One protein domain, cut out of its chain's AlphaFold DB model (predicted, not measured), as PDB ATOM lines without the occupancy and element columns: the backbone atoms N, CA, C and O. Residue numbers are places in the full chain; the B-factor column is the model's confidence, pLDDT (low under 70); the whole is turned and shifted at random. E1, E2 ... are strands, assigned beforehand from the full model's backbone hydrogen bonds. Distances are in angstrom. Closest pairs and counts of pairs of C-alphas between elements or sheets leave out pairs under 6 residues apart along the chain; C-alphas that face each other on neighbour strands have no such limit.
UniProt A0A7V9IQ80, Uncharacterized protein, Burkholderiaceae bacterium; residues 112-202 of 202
ATOM      1  N   SER A 112     121.654 104.584 157.646       97.56
ATOM      2  CA  SER A 112     122.247 105.032 156.390       97.56
ATOM      3  C   SER A 112     122.085 106.534 156.253       97.56
ATOM      4  O   SER A 112     121.064 107.088 156.666       97.56
ATOM      5  N   ARG A 113     123.083 107.206 155.686       97.94
ATOM      6  CA  ARG A 113     122.970 108.609 155.299       97.94
ATOM      7  C   ARG A 113     122.600 108.727 153.821       97.94
ATOM      8  O   ARG A 113     123.322 108.229 152.963       97.94
ATOM      9  N   GLY A 114     121.491 109.406 153.542       94.62
ATOM     10  CA  GLY A 114     121.061 109.757 152.192       94.62
ATOM     11  C   GLY A 114     121.950 110.825 151.552       94.62
ATOM     12  O   GLY A 114     122.743 111.492 152.224       94.62
ATOM     13  N   ALA A 115     121.808 111.012 150.239       94.31
ATOM     14  CA  ALA A 115     122.560 112.017 149.477       94.31
ATOM     15  C   ALA A 115     122.233 113.462 149.900       94.31
ATOM     16  O   ALA A 115     123.076 114.350 149.828       94.31
ATOM     17  N   ASP A 116     121.025 113.681 150.409       94.62
ATOM     18  CA  ASP A 116     120.573 114.925 151.036       94.62
ATOM     19  C   ASP A 116     121.156 115.139 152.452       94.62
ATOM     20  O   ASP A 116     120.870 116.132 153.129       94.62
ATOM     21  N   GLY A 117     121.962 114.181 152.925       95.00
ATOM     22  CA  GLY A 117     122.597 114.113 154.232       95.00
ATOM     23  C   GLY A 117     121.652 113.743 155.379       95.00
ATOM     24  O   GLY A 117     122.047 113.908 156.546       95.00
ATOM     25  N   ALA A 118     120.390 113.406 155.107       97.25
ATOM     26  CA  ALA A 118     119.469 112.916 156.120       97.25
ATOM     27  C   ALA A 118     119.899 111.505 156.541       97.25
ATOM     28  O   ALA A 118     120.641 110.836 155.832       97.25
ATOM     29  N   VAL A 119     119.533 111.085 157.752       98.25
ATOM     30  CA  VAL A 119     119.915 109.761 158.260       98.25
ATOM     31  C   VAL A 119     118.664 108.950 158.488       98.25
ATOM     32  O   VAL A 119     117.847 109.321 159.337       98.25
ATOM     33  N   ASP A 120     118.571 107.825 157.807       98.38
ATOM     34  CA  ASP A 120     117.506 106.852 157.981       98.38
ATOM     35  C   ASP A 120     117.874 105.860 159.072       98.38
ATOM     36  O   ASP A 120     119.024 105.767 159.518       98.38
ATOM     37  N   ALA A 121     116.874 105.150 159.578       98.50
ATOM     38  CA  ALA A 121     117.116 104.081 160.523       98.50
ATOM     39  C   ALA A 121     116.115 102.942 160.373       98.50
ATOM     40  O   ALA A 121     114.905 103.162 160.418       98.50
ATOM     41  N   THR A 122     116.621 101.717 160.356       98.69
ATOM     42  CA  THR A 122     115.820 100.502 160.495       98.69
ATOM     43  C   THR A 122     116.126  99.866 161.835       98.69
ATOM     44  O   THR A 122     117.279  99.676 162.204       98.69
ATOM     45  N   ARG A 123     115.088  99.543 162.605       98.56
ATOM     46  CA  ARG A 123     115.213  98.845 163.882       98.56
ATOM     47  C   ARG A 123     114.498  97.509 163.820       98.56
ATOM     48  O   ARG A 123     113.275  97.489 163.696       98.56
ATOM     49  N   VAL A 124     115.223  96.422 164.058       98.44
ATOM     50  CA  VAL A 124     114.644  95.083 164.221       98.44
ATOM     51  C   VAL A 124     114.615  94.723 165.704       98.44
ATOM     52  O   VAL A 124     115.629  94.746 166.397       98.44
ATOM     53  N   GLY A 125     113.427  94.447 166.238       96.56
ATOM     54  CA  GLY A 125     113.227  94.031 167.624       96.56
ATOM     55  C   GLY A 125     113.401  92.524 167.844       96.56
ATOM     56  O   GLY A 125     113.383  91.733 166.912       96.56
ATOM     57  N   ARG A 126     113.422  92.111 169.118       90.31
ATOM     58  CA  ARG A 126     113.651  90.724 169.594       90.31
ATOM     59  C   ARG A 126     112.735  89.632 169.030       90.31
ATOM     60  O   ARG A 126     112.998  88.459 169.242       90.31
ATOM     61  N   LYS A 127     111.637  90.007 168.375       91.94
ATOM     62  CA  LYS A 127     110.661  89.097 167.754       91.94
ATOM     63  C   LYS A 127     110.484  89.389 166.258       91.94
ATOM     64  O   LYS A 127     109.391  89.227 165.735       91.94
ATOM     65  N   GLY A 128     111.504  89.955 165.612       92.94
ATOM     66  CA  GLY A 128     111.440  90.378 164.209       92.94
ATOM     67  C   GLY A 128     110.580  91.619 163.954       92.94
ATOM     68  O   GLY A 128     110.383  91.998 162.812       92.94
ATOM     69  N   ALA A 129     110.063  92.278 164.997       95.88
ATOM     70  CA  ALA A 129     109.273  93.499 164.853       95.88
ATOM     71  C   ALA A 129     110.131  94.629 164.259       95.88
ATOM     72  O   ALA A 129     111.038  95.116 164.939       95.88
ATOM     73  N   VAL A 130     109.831  95.044 163.028       98.12
ATOM     74  CA  VAL A 130     110.592  96.069 162.299       98.12
ATOM     75  C   VAL A 130     109.977  97.451 162.498       98.12
ATOM     76  O   VAL A 130     108.762  97.617 162.527       98.12
ATOM     77  N   THR A 131     110.810  98.467 162.669       98.50
ATOM     78  CA  THR A 131     110.405  99.872 162.572       98.50
ATOM     79  C   THR A 131     111.375 100.585 161.658       98.50
ATOM     80  O   THR A 131     112.575 100.544 161.925       98.50
ATOM     81  N   THR A 132     110.873 101.246 160.624       98.56
ATOM     82  CA  THR A 132     111.693 102.083 159.748       98.56
ATOM     83  C   THR A 132     111.426 103.549 160.044       98.56
ATOM     84  O   THR A 132     110.323 103.944 160.436       98.56
ATOM     85  N   VAL A 133     112.472 104.352 159.924       98.75
ATOM     86  CA  VAL A 133     112.419 105.803 159.981       98.75
ATOM     87  C   VAL A 133     113.156 106.315 158.764       98.75
ATOM     88  O   VAL A 133     114.376 106.204 158.712       98.75
ATOM     89  N   ASP A 134     112.398 106.880 157.845       98.50
ATOM     90  CA  ASP A 134     112.887 107.548 156.648       98.50
ATOM     91  C   ASP A 134     112.880 109.059 156.910       98.50
ATOM     92  O   ASP A 134     111.971 109.575 157.584       98.50
ATOM     93  N   ARG A 135     113.924 109.754 156.476       98.56
ATOM     94  CA  ARG A 135     114.058 111.200 156.563       98.56
ATOM     95  C   ARG A 135     114.566 111.728 155.235       98.56
ATOM     96  O   ARG A 135     115.574 111.258 154.729       98.56
ATOM     97  N   SER A 136     113.965 112.819 154.792       97.75
ATOM     98  CA  SER A 136     114.400 113.544 153.607       97.75
ATOM     99  C   SER A 136     114.510 115.036 153.900       97.75
ATOM    100  O   SER A 136     113.775 115.573 154.733       97.75
ATOM    101  N   ARG A 137     115.446 115.726 153.253       96.62
ATOM    102  CA  ARG A 137     115.516 117.189 153.248       96.62
ATOM    103  C   ARG A 137     114.905 117.742 151.971       96.62
ATOM    104  O   ARG A 137     115.367 117.432 150.875       96.62
ATOM    105  N   GLY A 138     113.904 118.600 152.135       91.56
ATOM    106  CA  GLY A 138     113.329 119.385 151.052       91.56
ATOM    107  C   GLY A 138     114.309 120.434 150.521       91.56
ATOM    108  O   GLY A 138     115.300 120.787 151.167       91.56
ATOM    109  N   ALA A 139     114.007 120.973 149.338       92.06
ATOM    110  CA  ALA A 139     114.786 122.055 148.723       92.06
ATOM    111  C   ALA A 139     114.798 123.344 149.572       92.06
ATOM    112  O   ALA A 139     115.711 124.158 149.477       92.06
ATOM    113  N   ASP A 140     113.800 123.505 150.436       92.81
ATOM    114  CA  ASP A 140     113.659 124.582 151.415       92.81
ATOM    115  C   ASP A 140     114.480 124.354 152.708       92.81
ATOM    116  O   ASP A 140     114.416 125.143 153.663       92.81
ATOM    117  N   GLY A 141     115.237 123.251 152.759       93.00
ATOM    118  CA  GLY A 141     116.045 122.816 153.894       93.00
ATOM    119  C   GLY A 141     115.236 122.275 155.075       93.00
ATOM    120  O   GLY A 141     115.808 122.057 156.151       93.00
ATOM    121  N   ALA A 142     113.920 122.099 154.938       96.12
ATOM    122  CA  ALA A 142     113.104 121.440 155.944       96.12
ATOM    123  C   ALA A 142     113.375 119.927 155.939       96.12
ATOM    124  O   ALA A 142     113.717 119.348 154.916       96.12
ATOM    125  N   LEU A 143     113.294 119.294 157.113       97.88
ATOM    126  CA  LEU A 143     113.525 117.858 157.262       97.88
ATOM    127  C   LEU A 143     112.193 117.152 157.489       97.88
ATOM    128  O   LEU A 143     111.581 117.336 158.549       97.88
ATOM    129  N   ASP A 144     111.809 116.303 156.554       98.25
ATOM    130  CA  ASP A 144     110.633 115.452 156.638       98.25
ATOM    131  C   ASP A 144     110.973 114.128 157.309       98.25
ATOM    132  O   ASP A 144     112.138 113.771 157.536       98.25
ATOM    133  N   LYS A 145     109.933 113.423 157.752       98.44
ATOM    134  CA  LYS A 145     110.105 112.152 158.444       98.44
ATOM    135  C   LYS A 145     108.904 111.243 158.261       98.44
ATOM    136  O   LYS A 145     107.815 111.575 158.720       98.44
ATOM    137  N   THR A 146     109.160 110.023 157.815       98.62
ATOM    138  CA  THR A 146     108.181 108.934 157.820       98.62
ATOM    139  C   THR A 146     108.610 107.848 158.797       98.62
ATOM    140  O   THR A 146     109.777 107.476 158.875       98.62
ATOM    141  N   VAL A 147     107.675 107.343 159.600       98.69
ATOM    142  CA  VAL A 147     107.892 106.219 160.518       98.69
ATOM    143  C   VAL A 147     106.908 105.116 160.189       98.69
ATOM    144  O   VAL A 147     105.704 105.328 160.315       98.69
ATOM    145  N   VAL A 148     107.407 103.927 159.862       98.50
ATOM    146  CA  VAL A 148     106.575 102.729 159.704       98.50
ATOM    147  C   VAL A 148     106.787 101.831 160.912       98.50
ATOM    148  O   VAL A 148     107.898 101.378 161.186       98.50
ATOM    149  N   GLY A 149     105.725 101.605 161.682       96.62
ATOM    150  CA  GLY A 149     105.750 100.746 162.859       96.62
ATOM    151  C   GLY A 149     105.597  99.254 162.522       96.62
ATOM    152  O   GLY A 149     105.133  98.901 161.440       96.62
ATOM    153  N   PRO A 150     105.850  98.349 163.487       94.06
ATOM    154  CA  PRO A 150     105.852  96.899 163.249       94.06
ATOM    155  C   PRO A 150     104.516  96.283 162.828       94.06
ATOM    156  O   PRO A 150     104.467  95.116 162.461       94.06
ATOM    157  N   LYS A 151     103.421  97.036 162.950       93.88
ATOM    158  CA  LYS A 151     102.068  96.618 162.561       93.88
ATOM    159  C   LYS A 151     101.575  97.362 161.312       93.88
ATOM    160  O   LYS A 151     100.374  97.494 161.130       93.88
ATOM    161  N   GLY A 152     102.487  97.939 160.527       92.12
ATOM    162  CA  GLY A 152     102.168  98.700 159.316       92.12
ATOM    163  C   GLY A 152     101.624 100.112 159.557       92.12
ATOM    164  O   GLY A 152     101.353 100.823 158.601       92.12
ATOM    165  N   GLY A 153     101.474 100.551 160.811       95.94
ATOM    166  CA  GLY A 153     101.046 101.920 161.105       95.94
ATOM    167  C   GLY A 153     102.094 102.938 160.654       95.94
ATOM    168  O   GLY A 153     103.238 102.861 161.105       95.94
ATOM    169  N   VAL A 154     101.694 103.891 159.812       97.94
ATOM    170  CA  VAL A 154     102.576 104.922 159.246       97.94
ATOM    171  C   VAL A 154     102.344 106.261 159.937       97.94
ATOM    172  O   VAL A 154     101.212 106.674 160.147       97.94
ATOM    173  N   THR A 155     103.406 106.957 160.322       98.44
ATOM    174  CA  THR A 155     103.329 108.357 160.755       98.44
ATOM    175  C   THR A 155     104.217 109.202 159.868       98.44
ATOM    176  O   THR A 155     105.421 108.953 159.839       98.44
ATOM    177  N   THR A 156     103.655 110.202 159.199       98.50
ATOM    178  CA  THR A 156     104.431 111.192 158.442       98.50
ATOM    179  C   THR A 156     104.491 112.501 159.214       98.50
ATOM    180  O   THR A 156     103.583 112.851 159.975       98.50
ATOM    181  N   VAL A 157     105.612 113.192 159.080       98.62
ATOM    182  CA  VAL A 157     105.815 114.552 159.551       98.62
ATOM    183  C   VAL A 157     106.446 115.313 158.408       98.62
ATOM    184  O   VAL A 157     107.653 115.191 158.196       98.62
ATOM    185  N   ASP A 158     105.628 116.118 157.757       98.19
ATOM    186  CA  ASP A 158     106.024 116.937 156.624       98.19
ATOM    187  C   ASP A 158     106.213 118.365 157.127       98.19
ATOM    188  O   ASP A 158     105.428 118.867 157.945       98.19
ATOM    189  N   ARG A 159     107.303 118.997 156.717       98.31
ATOM    190  CA  ARG A 159     107.679 120.352 157.094       98.31
ATOM    191  C   ARG A 159     107.962 121.140 155.834       98.31
ATOM    192  O   ARG A 159     108.641 120.666 154.939       98.31
ATOM    193  N   SER A 160     107.512 122.381 155.836       97.06
ATOM    194  CA  SER A 160     107.802 123.323 154.767       97.06
ATOM    195  C   SER A 160     108.200 124.657 155.363       97.06
ATOM    196  O   SER A 160     107.667 125.072 156.393       97.06
ATOM    197  N   ARG A 161     109.155 125.333 154.738       96.19
ATOM    198  CA  ARG A 161     109.534 126.698 155.080       96.19
ATOM    199  C   ARG A 161     108.862 127.662 154.106       96.19
ATOM    200  O   ARG A 161     109.122 127.619 152.906       96.19
ATOM    201  N   GLY A 162     108.017 128.535 154.644       90.75
ATOM    202  CA  GLY A 162     107.372 129.608 153.896       90.75
ATOM    203  C   GLY A 162     108.367 130.669 153.422       90.75
ATOM    204  O   GLY A 162     109.506 130.748 153.892       90.75
ATOM    205  N   ALA A 163     107.923 131.527 152.501       91.00
ATOM    206  CA  ALA A 163     108.727 132.641 151.987       91.00
ATOM    207  C   ALA A 163     109.108 133.665 153.078       91.00
ATOM    208  O   ALA A 163     110.121 134.350 152.971       91.00
ATOM    209  N   ASP A 164     108.322 133.734 154.149       91.50
ATOM    210  CA  ASP A 164     108.567 134.534 155.354       91.50
ATOM    211  C   ASP A 164     109.556 133.867 156.342       91.50
ATOM    212  O   ASP A 164     109.830 134.382 157.433       91.50
ATOM    213  N   GLY A 165     110.088 132.697 155.973       91.38
ATOM    214  CA  GLY A 165     111.006 131.891 156.769       91.38
ATOM    215  C   GLY A 165     110.350 131.138 157.929       91.38
ATOM    216  O   GLY A 165     111.069 130.478 158.693       91.38
ATOM    217  N   ALA A 166     109.027 131.225 158.098       95.44
ATOM    218  CA  ALA A 166     108.298 130.433 159.078       95.44
ATOM    219  C   ALA A 166     108.283 128.954 158.664       95.44
ATOM    220  O   ALA A 166     108.345 128.621 157.485       95.44
ATOM    221  N   LEU A 167     108.282 128.054 159.652       96.94
ATOM    222  CA  LEU A 167     108.304 126.612 159.413       96.94
ATOM    223  C   LEU A 167     106.947 126.012 159.767       96.94
ATOM    224  O   LEU A 167     106.578 125.974 160.948       96.94
ATOM    225  N   ASP A 168     106.261 125.490 158.766       97.62
ATOM    226  CA  ASP A 168     104.997 124.782 158.902       97.62
ATOM    227  C   ASP A 168     105.239 123.303 159.184       97.62
ATOM    228  O   ASP A 168     106.342 122.766 159.006       97.62
ATOM    229  N   ARG A 169     104.216 122.631 159.712       98.12
ATOM    230  CA  ARG A 169     104.289 121.195 159.978       98.12
ATOM    231  C   ARG A 169     102.936 120.520 159.857       98.12
ATOM    232  O   ARG A 169     102.045 120.807 160.653       98.12
ATOM    233  N   THR A 170     102.866 119.486 159.035       98.44
ATOM    234  CA  THR A 170     101.749 118.538 159.016       98.44
ATOM    235  C   THR A 170     102.192 117.203 159.604       98.44
ATOM    236  O   THR A 170     103.296 116.730 159.359       98.44
ATOM    237  N   VAL A 171     101.356 116.608 160.451       98.56
ATOM    238  CA  VAL A 171     101.566 115.271 161.016       98.56
ATOM    239  C   VAL A 171     100.371 114.408 160.670       98.56
ATOM    240  O   VAL A 171      99.263 114.712 161.113       98.56
ATOM    241  N   VAL A 172     100.601 113.310 159.958       98.31
ATOM    242  CA  VAL A 172      99.584 112.283 159.715       98.31
ATOM    243  C   VAL A 172      99.895 111.087 160.602       98.31
ATOM    244  O   VAL A 172     100.996 110.545 160.568       98.31
ATOM    245  N   GLY A 173      98.946 110.696 161.449       97.00
ATOM    246  CA  GLY A 173      99.076 109.557 162.350       97.00
ATOM    247  C   GLY A 173      98.704 108.219 161.695       97.00
ATOM    248  O   GLY A 173      98.024 108.189 160.672       97.00
ATOM    249  N   PRO A 174      99.009 107.086 162.352       95.00
ATOM    250  CA  PRO A 174      98.842 105.733 161.797       95.00
ATOM    251  C   PRO A 174      97.400 105.291 161.559       95.00
ATOM    252  O   PRO A 174      97.175 104.208 161.033       95.00
ATOM    253  N   LYS A 175      96.425 106.100 161.973       94.06
ATOM    254  CA  LYS A 175      94.996 105.877 161.730       94.06
ATOM    255  C   LYS A 175      94.389 106.932 160.796       94.06
ATOM    256  O   LYS A 175      93.177 106.988 160.677       94.06
ATOM    257  N   GLY A 176      95.208 107.795 160.192       93.81
ATOM    258  CA  GLY A 176      94.760 108.862 159.290       93.81
ATOM    259  C   GLY A 176      94.367 110.177 159.970       93.81
ATOM    260  O   GLY A 176      93.941 111.099 159.291       93.81
ATOM    261  N   GLY A 177      94.513 110.303 161.295       97.12
ATOM    262  CA  GLY A 177      94.325 111.594 161.966       97.12
ATOM    263  C   GLY A 177      95.420 112.583 161.564       97.12
ATOM    264  O   GLY A 177      96.593 112.212 161.560       97.12
ATOM    265  N   VAL A 178      95.051 113.826 161.267       98.25
ATOM    266  CA  VAL A 178      95.958 114.870 160.772       98.25
ATOM    267  C   VAL A 178      96.068 115.998 161.792       98.25
ATOM    268  O   VAL A 178      95.083 116.409 162.405       98.25
ATOM    269  N   THR A 179      97.274 116.508 162.012       98.56
ATOM    270  CA  THR A 179      97.509 117.758 162.741       98.56
ATOM    271  C   THR A 179      98.402 118.660 161.914       98.56
ATOM    272  O   THR A 179      99.566 118.330 161.703       98.56
ATOM    273  N   THR A 180      97.873 119.809 161.519       98.31
ATOM    274  CA  THR A 180      98.597 120.838 160.774       98.31
ATOM    275  C   THR A 180      98.889 122.011 161.696       98.31
ATOM    276  O   THR A 180      98.053 122.398 162.514       98.31
ATOM    277  N   VAL A 181     100.113 122.517 161.622       98.38
ATOM    278  CA  VAL A 181     100.579 123.702 162.330       98.38
ATOM    279  C   VAL A 181     101.139 124.656 161.292       98.38
ATOM    280  O   VAL A 181     102.263 124.445 160.834       98.38
ATOM    281  N   ASP A 182     100.372 125.693 160.993       97.62
ATOM    282  CA  ASP A 182     100.749 126.743 160.055       97.62
ATOM    283  C   ASP A 182     101.261 127.941 160.842       97.62
ATOM    284  O   ASP A 182     100.667 128.347 161.851       97.62
ATOM    285  N   ARG A 183     102.391 128.490 160.415       97.56
ATOM    286  CA  ARG A 183     103.038 129.638 161.032       97.56
ATOM    287  C   ARG A 183     103.240 130.713 159.987       97.56
ATOM    288  O   ARG A 183     103.663 130.432 158.878       97.56
ATOM    289  N   SER A 184     103.018 131.955 160.390       96.56
ATOM    290  CA  SER A 184     103.395 133.101 159.575       96.56
ATOM    291  C   SER A 184     104.124 134.139 160.407       96.56
ATOM    292  O   SER A 184     103.789 134.371 161.574       96.56
ATOM    293  N   ARG A 185     105.164 134.730 159.827       96.31
ATOM    294  CA  ARG A 185     105.943 135.803 160.436       96.31
ATOM    295  C   ARG A 185     105.399 137.145 159.972       96.31
ATOM    296  O   ARG A 185     105.395 137.456 158.784       96.31
ATOM    297  N   ASN A 186     104.969 137.946 160.935       93.69
ATOM    298  CA  ASN A 186     104.488 139.294 160.695       93.69
ATOM    299  C   ASN A 186     105.675 140.252 160.457       93.69
ATOM    300  O   ASN A 186     106.789 139.983 160.920       93.69
ATOM    301  N   PRO A 187     105.457 141.398 159.784       93.12
ATOM    302  CA  PRO A 187     106.504 142.399 159.557       93.12
ATOM    303  C   PRO A 187     107.126 142.968 160.840       93.12
ATOM    304  O   PRO A 187     108.284 143.371 160.836       93.12
ATOM    305  N   ASP A 188     106.379 142.968 161.947       93.56
ATOM    306  CA  ASP A 188     106.855 143.377 163.276       93.56
ATOM    307  C   ASP A 188     107.724 142.306 163.973       93.56
ATOM    308  O   ASP A 188     108.147 142.476 165.117       93.56
ATOM    309  N   GLY A 189     107.995 141.187 163.292       90.12
ATOM    310  CA  GLY A 189     108.793 140.070 163.785       90.12
ATOM    311  C   GLY A 189     108.021 139.057 164.632       90.12
ATOM    312  O   GLY A 189     108.588 138.009 164.967       90.12
ATOM    313  N   THR A 190     106.749 139.318 164.951       95.75
ATOM    314  CA  THR A 190     105.901 138.372 165.687       95.75
ATOM    315  C   THR A 190     105.523 137.168 164.819       95.75
ATOM    316  O   THR A 190     105.639 137.191 163.593       95.75
ATOM    317  N   LEU A 191     105.123 136.067 165.460       96.81
ATOM    318  CA  LEU A 191     104.734 134.829 164.786       96.81
ATOM    319  C   LEU A 191     103.281 134.499 165.108       96.81
ATOM    320  O   LEU A 191     102.935 134.289 166.271       96.81
ATOM    321  N   ASN A 192     102.463 134.367 164.071       96.56
ATOM    322  CA  ASN A 192     101.145 133.761 164.178       96.56
ATOM    323  C   ASN A 192     101.281 132.241 164.089       96.56
ATOM    324  O   ASN A 192     102.187 131.710 163.443       96.56
ATOM    325  N   THR A 193     100.399 131.514 164.768       97.81
ATOM    326  CA  THR A 193     100.360 130.052 164.698       97.81
ATOM    327  C   THR A 193      98.922 129.572 164.723       97.81
ATOM    328  O   THR A 193      98.192 129.832 165.679       97.81
ATOM    329  N   THR A 194      98.553 128.805 163.707       98.00
ATOM    330  CA  THR A 194      97.255 128.142 163.604       98.00
ATOM    331  C   THR A 194      97.468 126.643 163.733       98.00
ATOM    332  O   THR A 194      98.350 126.077 163.092       98.00
ATOM    333  N   VAL A 195      96.682 125.987 164.589       98.25
ATOM    334  CA  VAL A 195      96.743 124.531 164.773       98.25
ATOM    335  C   VAL A 195      95.403 123.919 164.405       98.25
ATOM    336  O   VAL A 195      94.417 124.102 165.118       98.25
ATOM    337  N   THR A 196      95.400 123.119 163.347       98.31
ATOM    338  CA  THR A 196      94.220 122.396 162.865       98.31
ATOM    339  C   THR A 196      94.374 120.915 163.174       98.31
ATOM    340  O   THR A 196      95.436 120.331 162.953       98.31
ATOM    341  N   ARG A 197      93.325 120.284 163.716       98.00
ATOM    342  CA  ARG A 197      93.312 118.851 164.041       98.00
ATOM    343  C   ARG A 197      92.113 118.178 163.395       98.00
ATOM    344  O   ARG A 197      90.978 118.472 163.758       98.00
ATOM    345  N   THR A 198      92.384 117.222 162.519       97.44
ATOM    346  CA  THR A 198      91.371 116.384 161.880       97.44
ATOM    347  C   THR A 198      91.456 114.983 162.481       97.44
ATOM    348  O   THR A 198      92.500 114.334 162.362       97.44
ATOM    349  N   PRO A 199      90.417 114.494 163.178       94.31
ATOM    350  CA  PRO A 199      90.416 113.134 163.700       94.31
ATOM    351  C   PRO A 199      90.390 112.110 162.551       94.31
ATOM    352  O   PRO A 199      89.973 112.441 161.442       94.31
ATOM    353  N   PRO A 200      90.821 110.862 162.797       92.50
ATOM    354  CA  PRO A 200      90.687 109.794 161.813       92.50
ATOM    355  C   PRO A 200      89.210 109.545 161.470       92.50
ATOM    356  O   PRO A 200      88.344 109.686 162.339       92.50
ATOM    357  N   ALA A 201      88.932 109.146 160.226       84.00
ATOM    358  CA  ALA A 201      87.610 108.651 159.848       84.00
ATOM    359  C   ALA A 201      87.252 107.428 160.712       84.00
ATOM    360  O   ALA A 201      88.127 106.617 161.031       84.00
ATOM    361  N   LYS A 202      85.993 107.358 161.159       73.69
ATOM    362  CA  LYS A 202      85.482 106.265 161.995       73.69
ATOM    363  C   LYS A 202      85.227 105.008 161.178       73.69
ATOM    364  O   LYS A 202      84.766 105.161 160.029       73.69
TER     365      LYS A 202
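AT A GLANCE: This is residues 112 to 202 of the 202 residues of an uncharacterized protein of Burkholderiaceae bacterium (UniProt A0A7V9IQ80). Picture a single flat, twisted sheet of seven strands that zigzag side by side from E1 at one edge to E7 at the other, with both faces bare. Tight hairpin turns stick out along the two rims of this slab, and residues 112 to 113 fold back beside E1. The printed part has 91 residues with seven named strands, E1 to E7 in chain order, and no named helix; the sheet's order is the same, antiparallel throughout, and the class is all strand. The whole is loose, with a radius of gyration of the C-alphas of 15.9 A and spans of 54 by 40 by 16 A.

HOW THE PARTS SIT: Begin at the inner strand E4, residues 154 to 161, whose centre is nearest to the mean of the C-alphas, at 2.2 A. On one side look for E3, residues 143 to 148, antiparallel at 174 degrees, with N 147 and O 155 2.8 A apart, within hydrogen-bond range. On the other side is E5, residues 167 to 172, antiparallel at 165 degrees; N 170 and O 158 are 2.9 A apart. Outward from E3 comes E2, residues 130 to 137, where N 134 and O 146 are 2.9 A apart, and then the edge strand E1, residues 119 to 124, where N 121 and O 133 are 2.8 A apart. Outward from E5 comes E6, residues 178 to 185, where N 171 and O 179 are 2.8 A apart, and then the edge strand E7, residues 191 to 198, where N 180 and O 196 are 2.9 A apart. E1 and E7 are apart. The seven form a meander, each strand the antiparallel neighbour of the one before.

IN THESE COORDINATES: Find C-alpha 119 at (119.915, 109.761, 158.260), where E1 begins its 16.7 A. E2 runs 23.5 A, and E4 runs 23.2 A from C-alpha 154 at (102.576, 104.922, 159.246). E3 and E5 each measure 16.8 A, E6 23.2 A, and E7 23.0 A, ending at C-alpha 198 at (91.371, 116.384, 161.880).

THE WHOLE: The C-alphas of Lys 127 and Asp 188 are the two farthest apart, at 54.6 A. The sheet is twisted, its C-alphas up to 5.7 A off the best plane. The printed part has no cut, the six links between strands are tight, and no printed residue is under 70 in pLDDT.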